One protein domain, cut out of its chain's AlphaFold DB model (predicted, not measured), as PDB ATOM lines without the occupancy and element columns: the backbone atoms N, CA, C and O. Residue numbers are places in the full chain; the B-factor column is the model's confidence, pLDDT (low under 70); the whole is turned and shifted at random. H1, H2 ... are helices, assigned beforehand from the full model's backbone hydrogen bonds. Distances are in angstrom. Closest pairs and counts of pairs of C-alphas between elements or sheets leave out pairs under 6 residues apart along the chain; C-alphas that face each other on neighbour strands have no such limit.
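Overview. This is residues 49 to 181 of the 182 residues of the protein "Hypothetical protein" of Strombidium rassoulzadegani (UniProt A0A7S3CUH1). Three long helices run up and down side by side as a long rod, with H2 touching both H1 and H3, and a short fourth helix, H4, sits crosswise at one end near the last residues of H3. The printed part has 133 residues with four named helices in the order H1, H2, H3, H4 and no named strand; the class is all helix. It is loose, with a radius of gyration of the C-alphas of 18.9 A, and spans 63 by 23 by 23 A.

Arrangement. H1, residues 49 to 73, touches H2, residues 80 to 110, at a shallow tilt of 15 degrees, opposite ways; this is a helical hairpin, and its closest C-alphas are those of Phe 64 and Phe 89, 5.0 A apart. H2 forms a second helical hairpin with H3, residues 116 to 152: they touch at a shallow tilt of 23 degrees, opposite ways, with the C-alphas of Cys 109 and Lys 119 closest at 5.4 A. H1 and H3 run the same way at 28 degrees, close but not clearly touching; their closest C-alphas, Gly 54 and Ser 122, are 8.0 A apart. H4, residues 165 to 171, is close to H3 but not clearly touching, about perpendicular at 80 degrees, with the C-alphas of Arg 150 and Val 171 closest at 6.5 A. H4 is apart from H1 and H2. Every O i to N i+4 pair is within hydrogen-bond range in H3 and H4, against 19 of 21 in H1 and 24 of 27 in H2.

Along the chain. H1 begins at C-alpha 49 (244.624, 193.351, 254.123), is 35.9 A long and has a kink of 31 degrees near residue 60. H2 is 43.7 A long, with a kink of 31 degrees near residue 97. H3, the longest, measures 54.3 A and ends at C-alpha 152 (210.354, 213.988, 224.060). H4 is 9.9 A long and ends at C-alpha 171 (204.810, 209.396, 230.853).

Size, cuts and confidence. The C-alphas of Lys 112 and Glu 166 are the two farthest apart, at 62.7 A. The printed part has no cut. The link from H3 to H4, residues 153 to 164, is long. The mean pLDDT of the printed part is 87.0; residues 174 to 181 are under 70.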
ATOM      1  N   ASN A  49     244.439 192.350 255.176       88.44
ATOM      2  CA  ASN A  49     244.624 193.351 254.123       88.44
ATOM      3  C   ASN A  49     243.805 193.032 252.857       88.44
ATOM      4  O   ASN A  49     243.181 193.930 252.295       88.44
ATOM      5  N   PHE A  50     243.764 191.765 252.434       88.88
ATOM      6  CA  PHE A  50     242.995 191.329 251.263       88.88
ATOM      7  C   PHE A  50     241.490 191.417 251.515       88.88
ATOM      8  O   PHE A  50     240.747 191.886 250.653       88.88
ATOM      9  N   ILE A  51     241.048 191.045 252.723       90.19
ATOM     10  CA  ILE A  51     239.652 191.215 253.145       90.19
ATOM     11  C   ILE A  51     239.261 192.693 253.116       90.19
ATOM     12  O   ILE A  51     238.245 193.047 252.521       90.19
ATOM     13  N   LEU A  52     240.080 193.562 253.716       91.31
ATOM     14  CA  LEU A  52     239.817 194.998 253.761       91.31
ATOM     15  C   LEU A  52     239.724 195.602 252.355       91.31
ATOM     16  O   LEU A  52     238.835 196.409 252.087       91.31
ATOM     17  N   GLN A  53     240.606 195.185 251.445       90.50
ATOM     18  CA  GLN A  53     240.572 195.630 250.056       90.50
ATOM     19  C   GLN A  53     239.285 195.177 249.350       90.50
ATOM     20  O   GLN A  53     238.622 195.992 248.708       90.50
ATOM     21  N   GLY A  54     238.898 193.906 249.496       90.19
ATOM     22  CA  GLY A  54     237.664 193.372 248.913       90.19
ATOM     23  C   GLY A  54     236.406 194.065 249.443       90.19
ATOM     24  O   GLY A  54     235.509 194.400 248.665       90.19
ATOM     25  N   MET A  55     236.376 194.338 250.748       91.06
ATOM     26  CA  MET A  55     235.333 195.120 251.406       91.06
ATOM     27  C   MET A  55     235.244 196.537 250.844       91.06
ATOM     28  O   MET A  55     234.177 196.954 250.408       91.06
ATOM     29  N   PHE A  56     236.362 197.263 250.801       91.31
ATOM     30  CA  PHE A  56     236.394 198.636 250.300       91.31
ATOM     31  C   PHE A  56     235.844 198.732 248.872       91.31
ATOM     32  O   PHE A  56     234.997 199.575 248.584       91.31
ATOM     33  N   ILE A  57     236.262 197.814 247.994       91.31
ATOM     34  CA  ILE A  57     235.779 197.748 246.608       91.31
ATOM     35  C   ILE A  57     234.257 197.548 246.549       91.31
ATOM     36  O   ILE A  57     233.603 198.084 245.655       91.31
ATOM     37  N   GLY A  58     233.683 196.771 247.472       88.69
ATOM     38  CA  GLY A  58     232.239 196.561 247.524       88.69
ATOM     39  C   GLY A  58     231.463 197.740 248.087       88.69
ATOM     40  O   GLY A  58     230.524 198.220 247.446       88.69
ATOM     41  N   GLU A  59     231.887 198.237 249.243       90.69
ATOM     42  CA  GLU A  59     231.122 199.213 250.013       90.69
ATOM     43  C   GLU A  59     231.061 200.593 249.350       90.69
ATOM     44  O   GLU A  59     230.024 201.252 249.399       90.69
ATOM     45  N   VAL A  60     232.118 201.012 248.642       92.25
ATOM     46  CA  VAL A  60     232.141 202.321 247.959       92.25
ATOM     47  C   VAL A  60     230.968 202.469 246.985       92.25
ATOM     48  O   VAL A  60     230.327 203.519 246.937       92.25
ATOM     49  N   SER A  61     230.659 201.417 246.223       93.38
ATOM     50  CA  SER A  61     229.513 201.434 245.311       93.38
ATOM     51  C   SER A  61     228.175 201.321 246.056       93.38
ATOM     52  O   SER A  61     227.209 201.997 245.688       93.38
ATOM     53  N   ASN A  62     228.120 200.539 247.140       91.75
ATOM     54  CA  ASN A  62     226.897 200.302 247.905       91.75
ATOM     55  C   ASN A  62     226.334 201.577 248.544       91.75
ATOM     56  O   ASN A  62     225.115 201.731 248.583       91.75
ATOM     57  N   THR A  63     227.170 202.543 248.935       93.12
ATOM     58  CA  THR A  63     226.700 203.847 249.444       93.12
ATOM     59  C   THR A  63     225.703 204.518 248.489       93.12
ATOM     60  O   THR A  63     224.632 204.967 248.898       93.12
ATOM     61  N   PHE A  64     226.003 204.524 247.187       95.12
ATOM     62  CA  PHE A  64     225.126 205.106 246.165       95.12
ATOM     63  C   PHE A  64     223.916 204.220 245.863       95.12
ATOM     64  O   PHE A  64     222.836 204.724 245.546       95.12
ATOM     65  N   MET A  65     224.076 202.901 246.001       93.88
ATOM     66  CA  MET A  65     222.977 201.946 245.892       93.88
ATOM     67  C   MET A  65     221.922 202.180 246.980       93.88
ATOM     68  O   MET A  65     220.733 202.254 246.668       93.88
ATOM     69  N   HIS A  66     222.343 202.363 248.231       93.06
ATOM     70  CA  HIS A  66     221.439 202.689 249.328       93.06
ATOM     71  C   HIS A  66     220.836 204.086 249.151       93.06
ATOM     72  O   HIS A  66     219.624 204.236 249.283       93.06
ATOM     73  N   ALA A  67     221.624 205.085 248.734       94.25
ATOM     74  CA  ALA A  67     221.114 206.433 248.475       94.25
ATOM     75  C   ALA A  67     219.977 206.450 247.434       94.25
ATOM     76  O   ALA A  67     218.938 207.074 247.664       94.25
ATOM     77  N   ARG A  68     220.107 205.722 246.311       93.31
ATOM     78  CA  ARG A  68     219.015 205.629 245.321       93.31
ATOM     79  C   ARG A  68     217.783 204.898 245.869       93.31
ATOM     80  O   ARG A  68     216.665 205.267 245.517       93.31
ATOM     81  N   VAL A  69     217.960 203.878 246.713       91.94
ATOM     82  CA  VAL A  69     216.846 203.131 247.324       91.94
ATOM     83  C   VAL A  69     216.092 204.034 248.297       91.94
ATOM     84  O   VAL A  69     214.872 204.124 248.216       91.94
ATOM     85  N   ILE A  70     216.808 204.803 249.119       93.19
ATOM     86  CA  ILE A  70     216.220 205.812 250.006       93.19
ATOM     87  C   ILE A  70     215.404 206.825 249.191       93.19
ATOM     88  O   ILE A  70     214.217 207.010 249.451       93.19
ATOM     89  N   LEU A  71     215.983 207.418 248.140       91.38
ATOM     90  CA  LEU A  71     215.259 208.352 247.265       91.38
ATOM     91  C   LEU A  71     214.009 207.718 246.638       91.38
ATOM     92  O   LEU A  71     212.967 208.365 246.539       91.38
ATOM     93  N   LYS A  72     214.079 206.443 246.243       90.06
ATOM     94  CA  LYS A  72     212.924 205.695 245.732       90.06
ATOM     95  C   LYS A  72     211.815 205.583 246.785       90.06
ATOM     96  O   LYS A  72     210.661 205.802 246.425       90.06
ATOM     97  N   HIS A  73     212.145 205.305 248.049       89.06
ATOM     98  CA  HIS A  73     211.164 205.218 249.139       89.06
ATOM     99  C   HIS A  73     210.493 206.560 249.457       89.06
ATOM    100  O   HIS A  73     209.303 206.580 249.751       89.06
ATOM    101  N   TYR A  74     211.195 207.684 249.297       88.56
ATOM    102  CA  TYR A  74     210.601 209.024 249.412       88.56
ATOM    103  C   TYR A  74     209.763 209.448 248.187       88.56
ATOM    104  O   TYR A  74     209.367 210.606 248.072       88.56
ATOM    105  N   GLY A  75     209.506 208.547 247.230       86.56
ATOM    106  CA  GLY A  75     208.765 208.870 246.005       86.56
ATOM    107  C   GLY A  75     209.573 209.688 244.987       86.56
ATOM    108  O   GLY A  75     209.036 210.131 243.973       86.56
ATOM    109  N   LEU A  76     210.883 209.844 245.201       89.00
ATOM    110  CA  LEU A  76     211.782 210.644 244.364       89.00
ATOM    111  C   LEU A  76     212.424 209.829 243.232       89.00
ATOM    112  O   LEU A  76     213.440 210.222 242.672       89.00
ATOM    113  N   ARG A  77     211.822 208.702 242.835       87.38
ATOM    114  CA  ARG A  77     212.339 207.808 241.778       87.38
ATOM    115  C   ARG A  77     212.596 208.506 240.435       87.38
ATOM    116  O   ARG A  77     213.457 208.076 239.675       87.38
ATOM    117  N   TYR A  78     211.813 209.528 240.103       87.62
ATOM    118  CA  TYR A  78     211.856 210.193 238.795       87.62
ATOM    119  C   TYR A  78     212.583 211.545 238.822       87.62
ATOM    120  O   TYR A  78     212.415 212.348 237.901       87.62
ATOM    121  N   THR A  79     213.376 211.804 239.865       90.75
ATOM    122  CA  THR A  79     214.151 213.038 240.017       90.75
ATOM    123  C   THR A  79     215.579 212.902 239.495       90.75
ATOM    124  O   THR A  79     216.116 211.800 239.350       90.75
ATOM    125  N   LYS A  80     216.236 214.044 239.265       91.00
ATOM    126  CA  LYS A  80     217.664 214.089 238.918       91.00
ATOM    127  C   LYS A  80     218.548 213.495 240.009       91.00
ATOM    128  O   LYS A  80     219.560 212.889 239.680       91.00
ATOM    129  N   ALA A  81     218.177 213.659 241.282       92.50
ATOM    130  CA  ALA A  81     218.936 213.088 242.388       92.50
ATOM    131  C   ALA A  81     218.963 211.556 242.299       92.50
ATOM    132  O   ALA A  81     220.036 210.962 242.382       92.50
ATOM    133  N   TYR A  82     217.813 210.918 242.046       93.12
ATOM    134  CA  TYR A  82     217.751 209.464 241.876       93.12
ATOM    135  C   TYR A  82     218.584 209.004 240.672       93.12
ATOM    136  O   TYR A  82     219.384 208.077 240.793       93.12
ATOM    137  N   GLU A  83     218.431 209.672 239.524       91.75
ATOM    138  CA  GLU A  83     219.184 209.354 238.302       91.75
ATOM    139  C   GLU A  83     220.697 209.476 238.510       91.75
ATOM    140  O   GLU A  83     221.449 208.596 238.095       91.75
ATOM    141  N   LEU A  84     221.145 210.532 239.195       93.56
ATOM    142  CA  LEU A  84     222.551 210.739 239.518       93.56
ATOM    143  C   LEU A  84     223.084 209.624 240.422       93.56
ATOM    144  O   LEU A  84     224.120 209.046 240.107       93.56
ATOM    145  N   MET A  85     222.375 209.280 241.504       95.00
ATOM    146  CA  MET A  85     222.788 208.193 242.401       95.00
ATOM    147  C   MET A  85     222.858 206.848 241.669       95.00
ATOM    148  O   MET A  85     223.783 206.072 241.892       95.00
ATOM    149  N   GLU A  86     221.918 206.577 240.759       92.94
ATOM    150  CA  GLU A  86     221.910 205.354 239.951       92.94
ATOM    151  C   GLU A  86     223.095 205.295 238.972       92.94
ATOM    152  O   GLU A  86     223.742 204.253 238.864       92.94
ATOM    153  N   ILE A  87     223.430 206.409 238.312       92.12
ATOM    154  CA  ILE A  87     224.600 206.501 237.426       92.12
ATOM    155  C   ILE A  87     225.900 206.364 238.231       92.12
ATOM    156  O   ILE A  87     226.763 205.574 237.851       92.12
ATOM    157  N   CYS A  88     226.034 207.076 239.353       94.44
ATOM    158  CA  CYS A  88     227.198 206.982 240.238       94.44
ATOM    159  C   CYS A  88     227.401 205.553 240.748       94.44
ATOM    160  O   CYS A  88     228.518 205.044 240.686       94.44
ATOM    161  N   PHE A  89     226.327 204.884 241.180       94.69
ATOM    162  CA  PHE A  89     226.364 203.481 241.584       94.69
ATOM    163  C   PHE A  89     226.930 202.591 240.473       94.69
ATOM    164  O   PHE A  89     227.886 201.859 240.712       94.69
ATOM    165  N   ILE A  90     226.389 202.678 239.253       92.94
ATOM    166  CA  ILE A  90     226.814 201.826 238.133       92.94
ATOM    167  C   ILE A  90     228.274 202.098 237.751       92.94
ATOM    168  O   ILE A  90     229.039 201.155 237.551       92.94
ATOM    169  N   LEU A  91     228.679 203.370 237.674       92.75
ATOM    170  CA  LEU A  91     230.052 203.746 237.330       92.75
ATOM    171  C   LEU A  91     231.052 203.240 238.369       92.75
ATOM    172  O   LEU A  91     232.040 202.607 238.004       92.75
ATOM    173  N   LEU A  92     230.780 203.472 239.655       94.44
ATOM    174  CA  LEU A  92     231.649 203.017 240.739       94.44
ATOM    175  C   LEU A  92     231.675 201.496 240.845       94.44
ATOM    176  O   LEU A  92     232.736 200.932 241.095       94.44
ATOM    177  N   TYR A  93     230.546 200.828 240.608       93.56
ATOM    178  CA  TYR A  93     230.494 199.373 240.591       93.56
ATOM    179  C   TYR A  93     231.379 198.807 239.477       93.56
ATOM    180  O   TYR A  93     232.218 197.951 239.738       93.56
ATOM    181  N   ILE A  94     231.234 199.293 238.240       93.12
ATOM    182  CA  ILE A  94     232.040 198.814 237.107       93.12
ATOM    183  C   ILE A  94     233.519 199.131 237.339       93.12
ATOM    184  O   ILE A  94     234.356 198.242 237.209       93.12
ATOM    185  N   PHE A  95     233.847 200.363 237.729       92.94
ATOM    186  CA  PHE A  95     235.222 200.774 238.004       92.94
ATOM    187  C   PHE A  95     235.855 199.925 239.115       92.94
ATOM    188  O   PHE A  95     236.903 199.304 238.917       92.94
ATOM    189  N   GLY A  96     235.188 199.829 240.265       92.44
ATOM    190  CA  GLY A  96     235.662 199.060 241.409       92.44
ATOM    191  C   GLY A  96     235.808 197.576 241.086       92.44
ATOM    192  O   GLY A  96     236.833 196.980 241.404       92.44
ATOM    193  N   ARG A  97     234.824 196.964 240.415       91.81
ATOM    194  CA  ARG A  97     234.795 195.511 240.180       91.81
ATOM    195  C   ARG A  97     235.585 195.043 238.964       91.81
ATOM    196  O   ARG A  97     236.012 193.894 238.986       91.81
ATOM    197  N   MET A  98     235.807 195.884 237.951       90.25
ATOM    198  CA  MET A  98     236.530 195.500 236.728       90.25
ATOM    199  C   MET A  98     237.976 195.978 236.683       90.25
ATOM    200  O   MET A  98     238.787 195.348 236.014       90.25
ATOM    201  N   ILE A  99     238.316 197.063 237.382       90.44
ATOM    202  CA  ILE A  99     239.687 197.587 237.393       90.44
ATOM    203  C   ILE A  99     240.385 197.159 238.681       90.44
ATOM    204  O   ILE A  99     241.385 196.445 238.648       90.44
ATOM    205  N   ILE A 100     239.822 197.532 239.831       92.31
ATOM    206  CA  ILE A 100     240.442 197.253 241.135       92.31
ATOM    207  C   ILE A 100     240.200 195.793 241.557       92.31
ATOM    208  O   ILE A 100     241.088 195.140 242.103       92.31
ATOM    209  N   GLY A 101     239.013 195.260 241.263       91.56
ATOM    210  CA  GLY A 101     238.584 193.905 241.610       91.56
ATOM    211  C   GLY A 101     239.543 192.812 241.130       91.56
ATOM    212  O   GLY A 101     240.050 192.070 241.972       91.56
ATOM    213  N   PRO A 102     239.855 192.705 239.823       92.81
ATOM    214  CA  PRO A 102     240.719 191.644 239.316       92.81
ATOM    215  C   PRO A 102     242.144 191.754 239.853       92.81
ATOM    216  O   PRO A 102     242.751 190.734 240.165       92.81
ATOM    217  N   PHE A 103     242.653 192.976 240.046       92.12
ATOM    218  CA  PHE A 103     243.947 193.201 240.691       92.12
ATOM    219  C   PHE A 103     243.959 192.686 242.140       92.12
ATOM    220  O   PHE A 103     244.888 191.990 242.550       92.12
ATOM    221  N   SER A 104     242.901 192.959 242.907       91.50
ATOM    222  CA  SER A 104     242.757 192.460 244.279       91.50
ATOM    223  C   SER A 104     242.689 190.928 244.335       91.50
ATOM    224  O   SER A 104     243.386 190.301 245.141       91.50
ATOM    225  N   VAL A 105     241.923 190.301 243.435       93.06
ATOM    226  CA  VAL A 105     241.837 188.834 243.346       93.06
ATOM    227  C   VAL A 105     243.163 188.219 242.914       93.06
ATOM    228  O   VAL A 105     243.591 187.233 243.509       93.06
ATOM    229  N   TYR A 106     243.857 188.816 241.947       93.31
ATOM    230  CA  TYR A 106     245.174 188.364 241.504       93.31
ATOM    231  C   TYR A 106     246.176 188.318 242.667       93.31
ATOM    232  O   TYR A 106     246.784 187.273 242.922       93.31
ATOM    233  N   ASN A 107     246.267 189.401 243.446       91.62
ATOM    234  CA  ASN A 107     247.144 189.448 244.617       91.62
ATOM    235  C   ASN A 107     246.725 188.422 245.687       91.62
ATOM    236  O   ASN A 107     247.575 187.790 246.317       91.62
ATOM    237  N   THR A 108     245.415 188.207 245.852       90.75
ATOM    238  CA  THR A 108     244.875 187.204 246.779       90.75
ATOM    239  C   THR A 108     245.252 185.778 246.356       90.75
ATOM    240  O   THR A 108     245.613 184.953 247.198       90.75
ATOM    241  N   CYS A 109     245.215 185.473 245.060       91.06
ATOM    242  CA  CYS A 109     245.502 184.141 244.533       91.06
ATOM    243  C   CYS A 109     246.991 183.779 244.592       91.06
ATOM    244  O   CYS A 109     247.327 182.642 244.942       91.06
ATOM    245  N   ILE A 110     247.878 184.735 244.302       92.62
ATOM    246  CA  ILE A 110     249.335 184.513 244.294       92.62
ATOM    247  C   ILE A 110     249.906 184.353 245.699       92.62
ATOM    248  O   ILE A 110     250.860 183.599 245.899       92.62
ATOM    249  N   CYS A 111     249.321 185.017 246.694       88.81
ATOM    250  CA  CYS A 111     249.778 184.880 248.066       88.81
ATOM    251  C   CYS A 111     249.613 183.423 248.547       88.81
ATOM    252  O   CYS A 111     248.503 182.884 248.620       88.81
ATOM    253  N   LYS A 112     250.731 182.763 248.878       87.19
ATOM    254  CA  LYS A 112     250.742 181.367 249.355       87.19
ATOM    255  C   LYS A 112     250.104 181.207 250.736       87.19
ATOM    256  O   LYS A 112     249.560 180.151 251.021       87.19
ATOM    257  N   GLN A 113     250.145 182.258 251.553       86.81
ATOM    258  CA  GLN A 113     249.586 182.269 252.905       86.81
ATOM    259  C   GLN A 113     248.052 182.300 252.906       86.81
ATOM    260  O   GLN A 113     247.437 181.901 253.887       86.81
ATOM    261  N   ASN A 114     247.424 182.743 251.812       87.69
ATOM    262  CA  ASN A 114     245.971 182.824 251.740       87.69
ATOM    263  C   ASN A 114     245.344 181.421 251.684       87.69
ATOM    264  O   ASN A 114     245.705 180.634 250.799       87.69
ATOM    265  N   PRO A 115     244.362 181.120 252.553       88.12
ATOM    266  CA  PRO A 115     243.631 179.862 252.507       88.12
ATOM    267  C   PRO A 115     242.962 179.653 251.148       88.12
ATOM    268  O   PRO A 115     242.466 180.600 250.530       88.12
ATOM    269  N   LEU A 116     242.889 178.397 250.701       88.62
ATOM    270  CA  LEU A 116     242.243 178.047 249.433       88.62
ATOM    271  C   LEU A 116     240.793 178.550 249.376       88.62
ATOM    272  O   LEU A 116     240.369 179.088 248.357       88.62
ATOM    273  N   ALA A 117     240.062 178.441 250.488       86.56
ATOM    274  CA  ALA A 117     238.685 178.910 250.589       86.56
ATOM    275  C   ALA A 117     238.550 180.414 250.294       86.56
ATOM    276  O   ALA A 117     237.636 180.818 249.583       86.56
ATOM    277  N   THR A 118     239.488 181.240 250.766       87.38
ATOM    278  CA  THR A 118     239.495 182.688 250.513       87.38
ATOM    279  C   THR A 118     239.764 182.992 249.048       87.38
ATOM    280  O   THR A 118     239.083 183.831 248.470       87.38
ATOM    281  N   LYS A 119     240.690 182.264 248.414       91.81
ATOM    282  CA  LYS A 119     240.952 182.399 246.972       91.81
ATOM    283  C   LYS A 119     239.708 182.065 246.151       91.81
ATOM    284  O   LYS A 119     239.323 182.837 245.277       91.81
ATOM    285  N   LEU A 120     239.058 180.944 246.468       92.19
ATOM    286  CA  LEU A 120     237.826 180.518 245.806       92.19
ATOM    287  C   LEU A 120     236.692 181.526 246.021       92.19
ATOM    288  O   LEU A 120     236.027 181.892 245.055       92.19
ATOM    289  N   ALA A 121     236.516 182.030 247.245       91.56
ATOM    290  CA  ALA A 121     235.525 183.056 247.555       91.56
ATOM    291  C   ALA A 121     235.778 184.351 246.766       91.56
ATOM    292  O   ALA A 121     234.853 184.899 246.170       91.56
ATOM    293  N   SER A 122     237.029 184.817 246.688       91.62
ATOM    294  CA  SER A 122     237.395 186.005 245.909       91.62
ATOM    295  C   SER A 122     237.098 185.840 244.416       91.62
ATOM    296  O   SER A 122     236.496 186.726 243.812       91.62
ATOM    297  N   VAL A 123     237.456 184.696 243.824       93.62
ATOM    298  CA  VAL A 123     237.158 184.402 242.412       93.62
ATOM    299  C   VAL A 123     235.647 184.321 242.176       93.62
ATOM    300  O   VAL A 123     235.138 184.932 241.236       93.62
ATOM    301  N   ALA A 124     234.919 183.623 243.049       92.88
ATOM    302  CA  ALA A 124     233.469 183.491 242.979       92.88
ATOM    303  C   ALA A 124     232.758 184.853 243.017       92.88
ATOM    304  O   ALA A 124     231.893 185.126 242.185       92.88
ATOM    305  N   LEU A 125     233.160 185.734 243.937       92.38
ATOM    306  CA  LEU A 125     232.594 187.076 244.066       92.38
ATOM    307  C   LEU A 125     232.882 187.949 242.840       92.38
ATOM    308  O   LEU A 125     232.016 188.721 242.418       92.38
ATOM    309  N   THR A 126     234.057 187.819 242.223       92.88
ATOM    310  CA  THR A 126     234.365 188.524 240.971       92.88
ATOM    311  C   THR A 126     233.520 188.014 239.808       92.88
ATOM    312  O   THR A 126     232.956 188.829 239.080       92.88
ATOM    313  N   LEU A 127     233.356 186.697 239.657       92.75
ATOM    314  CA  LEU A 127     232.487 186.123 238.620       92.75
ATOM    315  C   LEU A 127     231.031 186.574 238.788       92.75
ATOM    316  O   LEU A 127     230.391 187.004 237.827       92.75
ATOM    317  N   GLN A 128     230.528 186.556 240.021       92.75
ATOM    318  CA  GLN A 128     229.198 187.065 240.333       92.75
ATOM    319  C   GLN A 128     229.073 188.570 240.024       92.75
ATOM    320  O   GLN A 128     228.049 189.016 239.506       92.75
ATOM    321  N   SER A 129     230.120 189.357 240.283       92.19
ATOM    322  CA  SER A 129     230.130 190.791 239.964       92.19
ATOM    323  C   SER A 129     230.021 191.042 238.459       92.19
ATOM    324  O   SER A 129     229.277 191.924 238.032       92.19
ATOM    325  N   VAL A 130     230.701 190.234 237.640       92.12
ATOM    326  CA  VAL A 130     230.587 190.292 236.173       92.12
ATOM    327  C   VAL A 130     229.157 189.982 235.723       92.12
ATOM    328  O   VAL A 130     228.607 190.700 234.886       92.12
ATOM    329  N   PHE A 131     228.512 188.975 236.318       92.50
ATOM    330  CA  PHE A 131     227.105 188.669 236.043       92.50
ATOM    331  C   PHE A 131     226.179 189.861 236.342       92.50
ATOM    332  O   PHE A 131     225.345 190.226 235.508       92.50
ATOM    333  N   PHE A 132     226.359 190.532 237.482       90.62
ATOM    334  CA  PHE A 132     225.568 191.715 237.821       90.62
ATOM    335  C   PHE A 132     225.814 192.908 236.896       90.62
ATOM    336  O   PHE A 132     224.877 193.659 236.624       90.62
ATOM    337  N   ILE A 133     227.019 193.072 236.345       91.62
ATOM    338  CA  ILE A 133     227.292 194.128 235.358       91.62
ATOM    339  C   ILE A 133     226.390 193.972 234.133       91.62
ATOM    340  O   ILE A 133     225.791 194.955 233.694       91.62
ATOM    341  N   PHE A 134     226.197 192.753 233.623       90.62
ATOM    342  CA  PHE A 134     225.279 192.530 232.502       90.62
ATOM    343  C   PHE A 134     223.836 192.929 232.838       90.62
ATOM    344  O   PHE A 134     223.156 193.557 232.017       90.62
ATOM    345  N   GLN A 135     223.375 192.640 234.057       89.56
ATOM    346  CA  GLN A 135     222.051 193.065 234.516       89.56
ATOM    347  C   GLN A 135     221.947 194.592 234.634       89.56
ATOM    348  O   GLN A 135     220.977 195.191 234.161       89.56
ATOM    349  N   MET A 136     222.964 195.243 235.202       89.06
ATOM    350  CA  MET A 136     223.004 196.699 235.341       89.06
ATOM    351  C   MET A 136     223.016 197.415 233.994       89.06
ATOM    352  O   MET A 136     222.325 198.420 233.845       89.06
ATOM    353  N   LEU A 137     223.710 196.886 232.983       89.12
ATOM    354  CA  LEU A 137     223.677 197.444 231.628       89.12
ATOM    355  C   LEU A 137     222.264 197.398 231.024       89.12
ATOM    356  O   LEU A 137     221.850 198.341 230.348       89.12
ATOM    357  N   SER A 138     221.495 196.340 231.294       88.69
ATOM    358  CA  SER A 138     220.087 196.251 230.881       88.69
ATOM    359  C   SER A 138     219.224 197.317 231.565       88.69
ATOM    360  O   SER A 138     218.441 198.001 230.900       88.69
ATOM    361  N   ILE A 139     219.409 197.523 232.874       87.12
ATOM    362  CA  ILE A 139     218.726 198.582 233.634       87.12
ATOM    363  C   ILE A 139     219.098 199.956 233.068       87.12
ATOM    364  O   ILE A 139     218.212 200.744 232.748       87.12
ATOM    365  N   LEU A 140     220.386 200.218 232.847       88.75
ATOM    366  CA  LEU A 140     220.884 201.487 232.323       88.75
ATOM    367  C   LEU A 140     220.277 201.825 230.951       88.75
ATOM    368  O   LEU A 140     219.827 202.949 230.729       88.75
ATOM    369  N   ARG A 141     220.180 200.847 230.040       89.00
ATOM    370  CA  ARG A 141     219.516 201.032 228.735       89.00
ATOM    371  C   ARG A 141     218.041 201.403 228.887       89.00
ATOM    372  O   ARG A 141     217.571 202.324 228.219       89.00
ATOM    373  N   LYS A 142     217.311 200.717 229.775       87.44
ATOM    374  CA  LYS A 142     215.902 201.041 230.072       87.44
ATOM    375  C   LYS A 142     215.773 202.470 230.605       87.44
ATOM    376  O   LYS A 142     214.897 203.208 230.161       87.44
ATOM    377  N   ARG A 143     216.695 202.894 231.468       85.69
ATOM    378  CA  ARG A 143     216.722 204.244 232.047       85.69
ATOM    379  C   ARG A 143     216.996 205.334 231.030       85.69
ATOM    380  O   ARG A 143     216.256 206.314 230.990       85.69
ATOM    381  N   PHE A 144     217.978 205.157 230.151       88.38
ATOM    382  CA  PHE A 144     218.211 206.118 229.070       88.38
ATOM    383  C   PHE A 144     216.993 206.255 228.154       88.38
ATOM    384  O   PHE A 144     216.645 207.369 227.756       88.38
ATOM    385  N   LYS A 145     216.286 205.151 227.881       88.69
ATOM    386  CA  LYS A 145     215.020 205.187 227.142       88.69
ATOM    387  C   LYS A 145     213.947 205.984 227.895       88.69
ATOM    388  O   LYS A 145     213.302 206.837 227.292       88.69
ATOM    389  N   GLU A 146     213.783 205.771 229.201       86.06
ATOM    390  CA  GLU A 146     212.852 206.539 230.050       86.06
ATOM    391  C   GLU A 146     213.188 208.040 230.099       86.06
ATOM    392  O   GLU A 146     212.291 208.882 230.026       86.06
ATOM    393  N   ILE A 147     214.469 208.402 230.207       86.44
ATOM    394  CA  ILE A 147     214.930 209.800 230.179       86.44
ATOM    395  C   ILE A 147     214.621 210.434 228.816       86.44
ATOM    396  O   ILE A 147     214.057 211.527 228.754       86.44
ATOM    397  N   SER A 148     214.929 209.730 227.723       87.50
ATOM    398  CA  SER A 148     214.661 210.199 226.360       87.50
ATOM    399  C   SER A 148     213.163 210.421 226.116       87.50
ATOM    400  O   SER A 148     212.763 211.488 225.647       87.50
ATOM    401  N   MET A 149     212.311 209.478 226.535       86.88
ATOM    402  CA  MET A 149     210.852 209.613 226.428       86.88
ATOM    403  C   MET A 149     210.314 210.801 227.235       86.88
ATOM    404  O   MET A 149     209.470 211.543 226.734       86.88
ATOM    405  N   ARG A 150     210.818 211.037 228.455       86.38
ATOM    406  CA  ARG A 150     210.431 212.212 229.258       86.38
ATOM    407  C   ARG A 150     210.804 213.523 228.573       86.38
ATOM    408  O   ARG A 150     209.985 214.442 228.533       86.38
ATOM    409  N   LYS A 151     211.996 213.583 227.971       86.25
ATOM    410  CA  LYS A 151     212.450 214.748 227.202       86.25
ATOM    411  C   LYS A 151     211.582 214.979 225.961       86.25
ATOM    412  O   LYS A 151     211.166 216.110 225.726       86.25
ATOM    413  N   ALA A 152     211.242 213.918 225.224       87.38
ATOM    414  CA  ALA A 152     210.354 213.988 224.060       87.38
ATOM    415  C   ALA A 152     208.950 214.505 224.424       87.38
ATOM    416  O   ALA A 152     208.358 215.280 223.678       87.38
ATOM    417  N   ARG A 153     208.441 214.142 225.609       87.69
ATOM    418  CA  ARG A 153     207.134 214.582 226.128       87.69
ATOM    419  C   ARG A 153     207.180 215.910 226.901       87.69
ATOM    420  O   ARG A 153     206.194 216.273 227.536       87.69
ATOM    421  N   ARG A 154     208.305 216.636 226.848       86.12
ATOM    422  CA  ARG A 154     208.528 217.943 227.503       86.12
ATOM    423  C   ARG A 154     208.273 217.945 229.020       86.12
ATOM    424  O   ARG A 154     207.927 218.977 229.586       86.12
ATOM    425  N   VAL A 155     208.478 216.812 229.693       85.62
ATOM    426  CA  VAL A 155     208.384 216.724 231.158       85.62
ATOM    427  C   VAL A 155     209.730 217.116 231.764       85.62
ATOM    428  O   VAL A 155     210.751 216.476 231.505       85.62
ATOM    429  N   LYS A 156     209.752 218.191 232.562       83.56
ATOM    430  CA  LYS A 156     210.984 218.706 233.173       83.56
ATOM    431  C   LYS A 156     211.340 217.887 234.415       83.56
ATOM    432  O   LYS A 156     210.567 217.812 235.361       83.56
ATOM    433  N   SER A 157     212.545 217.323 234.428       82.44
ATOM    434  CA  SER A 157     213.092 216.639 235.603       82.44
ATOM    435  C   SER A 157     213.535 217.655 236.667       82.44
ATOM    436  O   SER A 157     214.301 218.584 236.367       82.44
ATOM    437  N   ARG A 158     213.040 217.482 237.896       90.62
ATOM    438  CA  ARG A 158     213.371 218.279 239.091       90.62
ATOM    439  C   ARG A 158     214.381 217.525 239.967       90.62
ATOM    440  O   ARG A 158     214.566 216.322 239.801       90.62
ATOM    441  N   TRP A 159     215.084 218.232 240.853       89.62
ATOM    442  CA  TRP A 159     216.145 217.636 241.682       89.62
ATOM    443  C   TRP A 159     215.600 216.855 242.875       89.62
ATOM    444  O   TRP A 159     215.971 215.699 243.049       89.62
ATOM    445  N   PHE A 160     214.702 217.470 243.644       90.19
ATOM    446  CA  PHE A 160     214.146 216.891 244.871       90.19
ATOM    447  C   PHE A 160     212.616 216.909 244.908       90.19
ATOM    448  O   PHE A 160     212.029 216.479 245.892       90.19
ATOM    449  N   ASP A 161     211.970 217.337 243.823       87.69
ATOM    450  CA  ASP A 161     210.513 217.361 243.730       87.69
ATOM    451  C   ASP A 161     210.006 216.181 242.893       87.69
ATOM    452  O   ASP A 161     210.461 216.006 241.753       87.69
ATOM    453  N   PRO A 162     209.036 215.399 243.394       87.38
ATOM    454  CA  PRO A 162     208.434 214.316 242.628       87.38
ATOM    455  C   PRO A 162     207.666 214.855 241.410       87.38
ATOM    456  O   PRO A 162     207.296 216.030 241.350       87.38
ATOM    457  N   LEU A 163     207.417 213.996 240.416       84.81
ATOM    458  CA  LEU A 163     206.541 214.335 239.287       84.81
ATOM    459  C   LEU A 163     205.088 214.466 239.758       84.81
ATOM    460  O   LEU A 163     204.635 213.703 240.613       84.81
ATOM    461  N   THR A 164     204.342 215.406 239.175       85.56
ATOM    462  CA  THR A 164     202.902 215.525 239.435       85.56
ATOM    463  C   THR A 164     202.149 214.349 238.809       85.56
ATOM    464  O   THR A 164     202.637 213.692 237.887       85.56
ATOM    465  N   LYS A 165     200.923 214.080 239.277       82.19
ATOM    466  CA  LYS A 165     200.080 213.003 238.722       82.19
ATOM    467  C   LYS A 165     199.865 213.163 237.212       82.19
ATOM    468  O   LYS A 165     199.934 212.185 236.476       82.19
ATOM    469  N   GLU A 166     199.686 214.393 236.739       83.25
ATOM    470  CA  GLU A 166     199.553 214.698 235.310       83.25
ATOM    471  C   GLU A 166     200.832 214.399 234.521       83.25
ATOM    472  O   GLU A 166     200.775 213.862 233.415       83.25
ATOM    473  N   GLU A 167     202.000 214.723 235.079       82.94
ATOM    474  CA  GLU A 167     203.293 214.417 234.464       82.94
ATOM    475  C   GLU A 167     203.542 212.903 234.418       82.94
ATOM    476  O   GLU A 167     204.026 212.397 233.407       82.94
ATOM    477  N   LEU A 168     203.159 212.163 235.464       82.56
ATOM    478  CA  LEU A 168     203.228 210.698 235.487       82.56
ATOM    479  C   LEU A 168     202.314 210.070 234.425       82.56
ATOM    480  O   LEU A 168     202.762 209.205 233.666       82.56
ATOM    481  N   LEU A 169     201.078 210.564 234.291       82.00
ATOM    482  CA  LEU A 169     200.142 210.133 233.249       82.00
ATOM    483  C   LEU A 169     200.677 210.435 231.846       82.00
ATOM    484  O   LEU A 169     200.640 209.564 230.978       82.00
ATOM    485  N   LYS A 170     201.271 211.617 231.635       81.56
ATOM    486  CA  LYS A 170     201.951 211.957 230.374       81.56
ATOM    487  C   LYS A 170     203.080 210.990 230.055       81.56
ATOM    488  O   LYS A 170     203.340 210.757 228.882       81.56
ATOM    489  N   VAL A 171     203.748 210.401 231.045       78.44
ATOM    490  CA  VAL A 171     204.810 209.396 230.853       78.44
ATOM    491  C   VAL A 171     204.239 207.972 230.688       78.44
ATOM    492  O   VAL A 171     204.960 207.064 230.282       78.44
ATOM    493  N   GLY A 172     202.921 207.793 230.817       78.00
ATOM    494  CA  GLY A 172     202.235 206.505 230.678       78.00
ATOM    495  C   GLY A 172     202.241 205.677 231.964       78.00
ATOM    496  O   GLY A 172     202.045 204.467 231.910       78.00
ATOM    497  N   ILE A 173     202.489 206.312 233.112       75.31
ATOM    498  CA  ILE A 173     202.509 205.670 234.428       75.31
ATOM    499  C   ILE A 173     201.136 205.908 235.068       75.31
ATOM    500  O   ILE A 173     200.880 206.963 235.643       75.31
ATOM    501  N   THR A 174     200.223 204.949 234.899       60.62
ATOM    502  CA  THR A 174     198.807 205.051 235.311       60.62
ATOM    503  C   THR A 174     198.540 204.558 236.729       60.62
ATOM    504  O   THR A 174     197.553 204.954 237.343       60.62
ATOM    505  N   LYS A 175     199.436 203.741 237.284       54.47
ATOM    506  CA  LYS A 175     199.466 203.388 238.702       54.47
ATOM    507  C   LYS A 175     200.794 203.862 239.268       54.47
ATOM    508  O   LYS A 175     201.849 203.454 238.788       54.47
ATOM    509  N   VAL A 176     200.748 204.695 240.307       54.34
ATOM    510  CA  VAL A 176     201.835 204.722 241.291       54.34
ATOM    511  C   VAL A 176     201.765 203.348 241.946       54.34
ATOM    512  O   VAL A 176     201.027 203.159 242.903       54.34
ATOM    513  N   GLU A 177     202.358 202.333 241.320       44.62
ATOM    514  CA  GLU A 177     202.346 200.995 241.891       44.62
ATOM    515  C   GLU A 177     203.045 201.079 243.250       44.62
ATOM    516  O   GLU A 177     204.250 201.314 243.331       44.62
ATOM    517  N   GLU A 178     202.283 200.836 244.319       40.00
ATOM    518  CA  GLU A 178     202.776 200.601 245.683       40.00
ATOM    519  C   GLU A 178     203.846 199.487 245.742       40.00
ATOM    520  O   GLU A 178     204.566 199.359 246.726       40.00
ATOM    521  N   LYS A 179     204.058 198.737 244.648       38.16
ATOM    522  CA  LYS A 179     205.118 197.727 244.455       38.16
ATOM    523  C   LYS A 179     206.546 198.280 244.340       38.16
ATOM    524  O   LYS A 179     207.452 197.600 243.861       38.16
ATOM    525  N   HIS A 180     206.784 199.525 244.723       38.91
ATOM    526  CA  HIS A 180     208.134 200.090 244.808       38.91
ATOM    527  C   HIS A 180     208.624 200.284 246.244       38.91
ATOM    528  O   HIS A 180     209.746 200.764 246.416       38.91
ATOM    529  N   ILE A 181     207.815 199.864 247.220       32.84
ATOM    530  CA  ILE A 181     208.074 199.950 248.663       32.84
ATOM    531  C   ILE A 181     208.669 198.644 249.227       32.84
ATOM    532  O   ILE A 181     209.201 198.660 250.332       32.84
TER     533      ILE A 181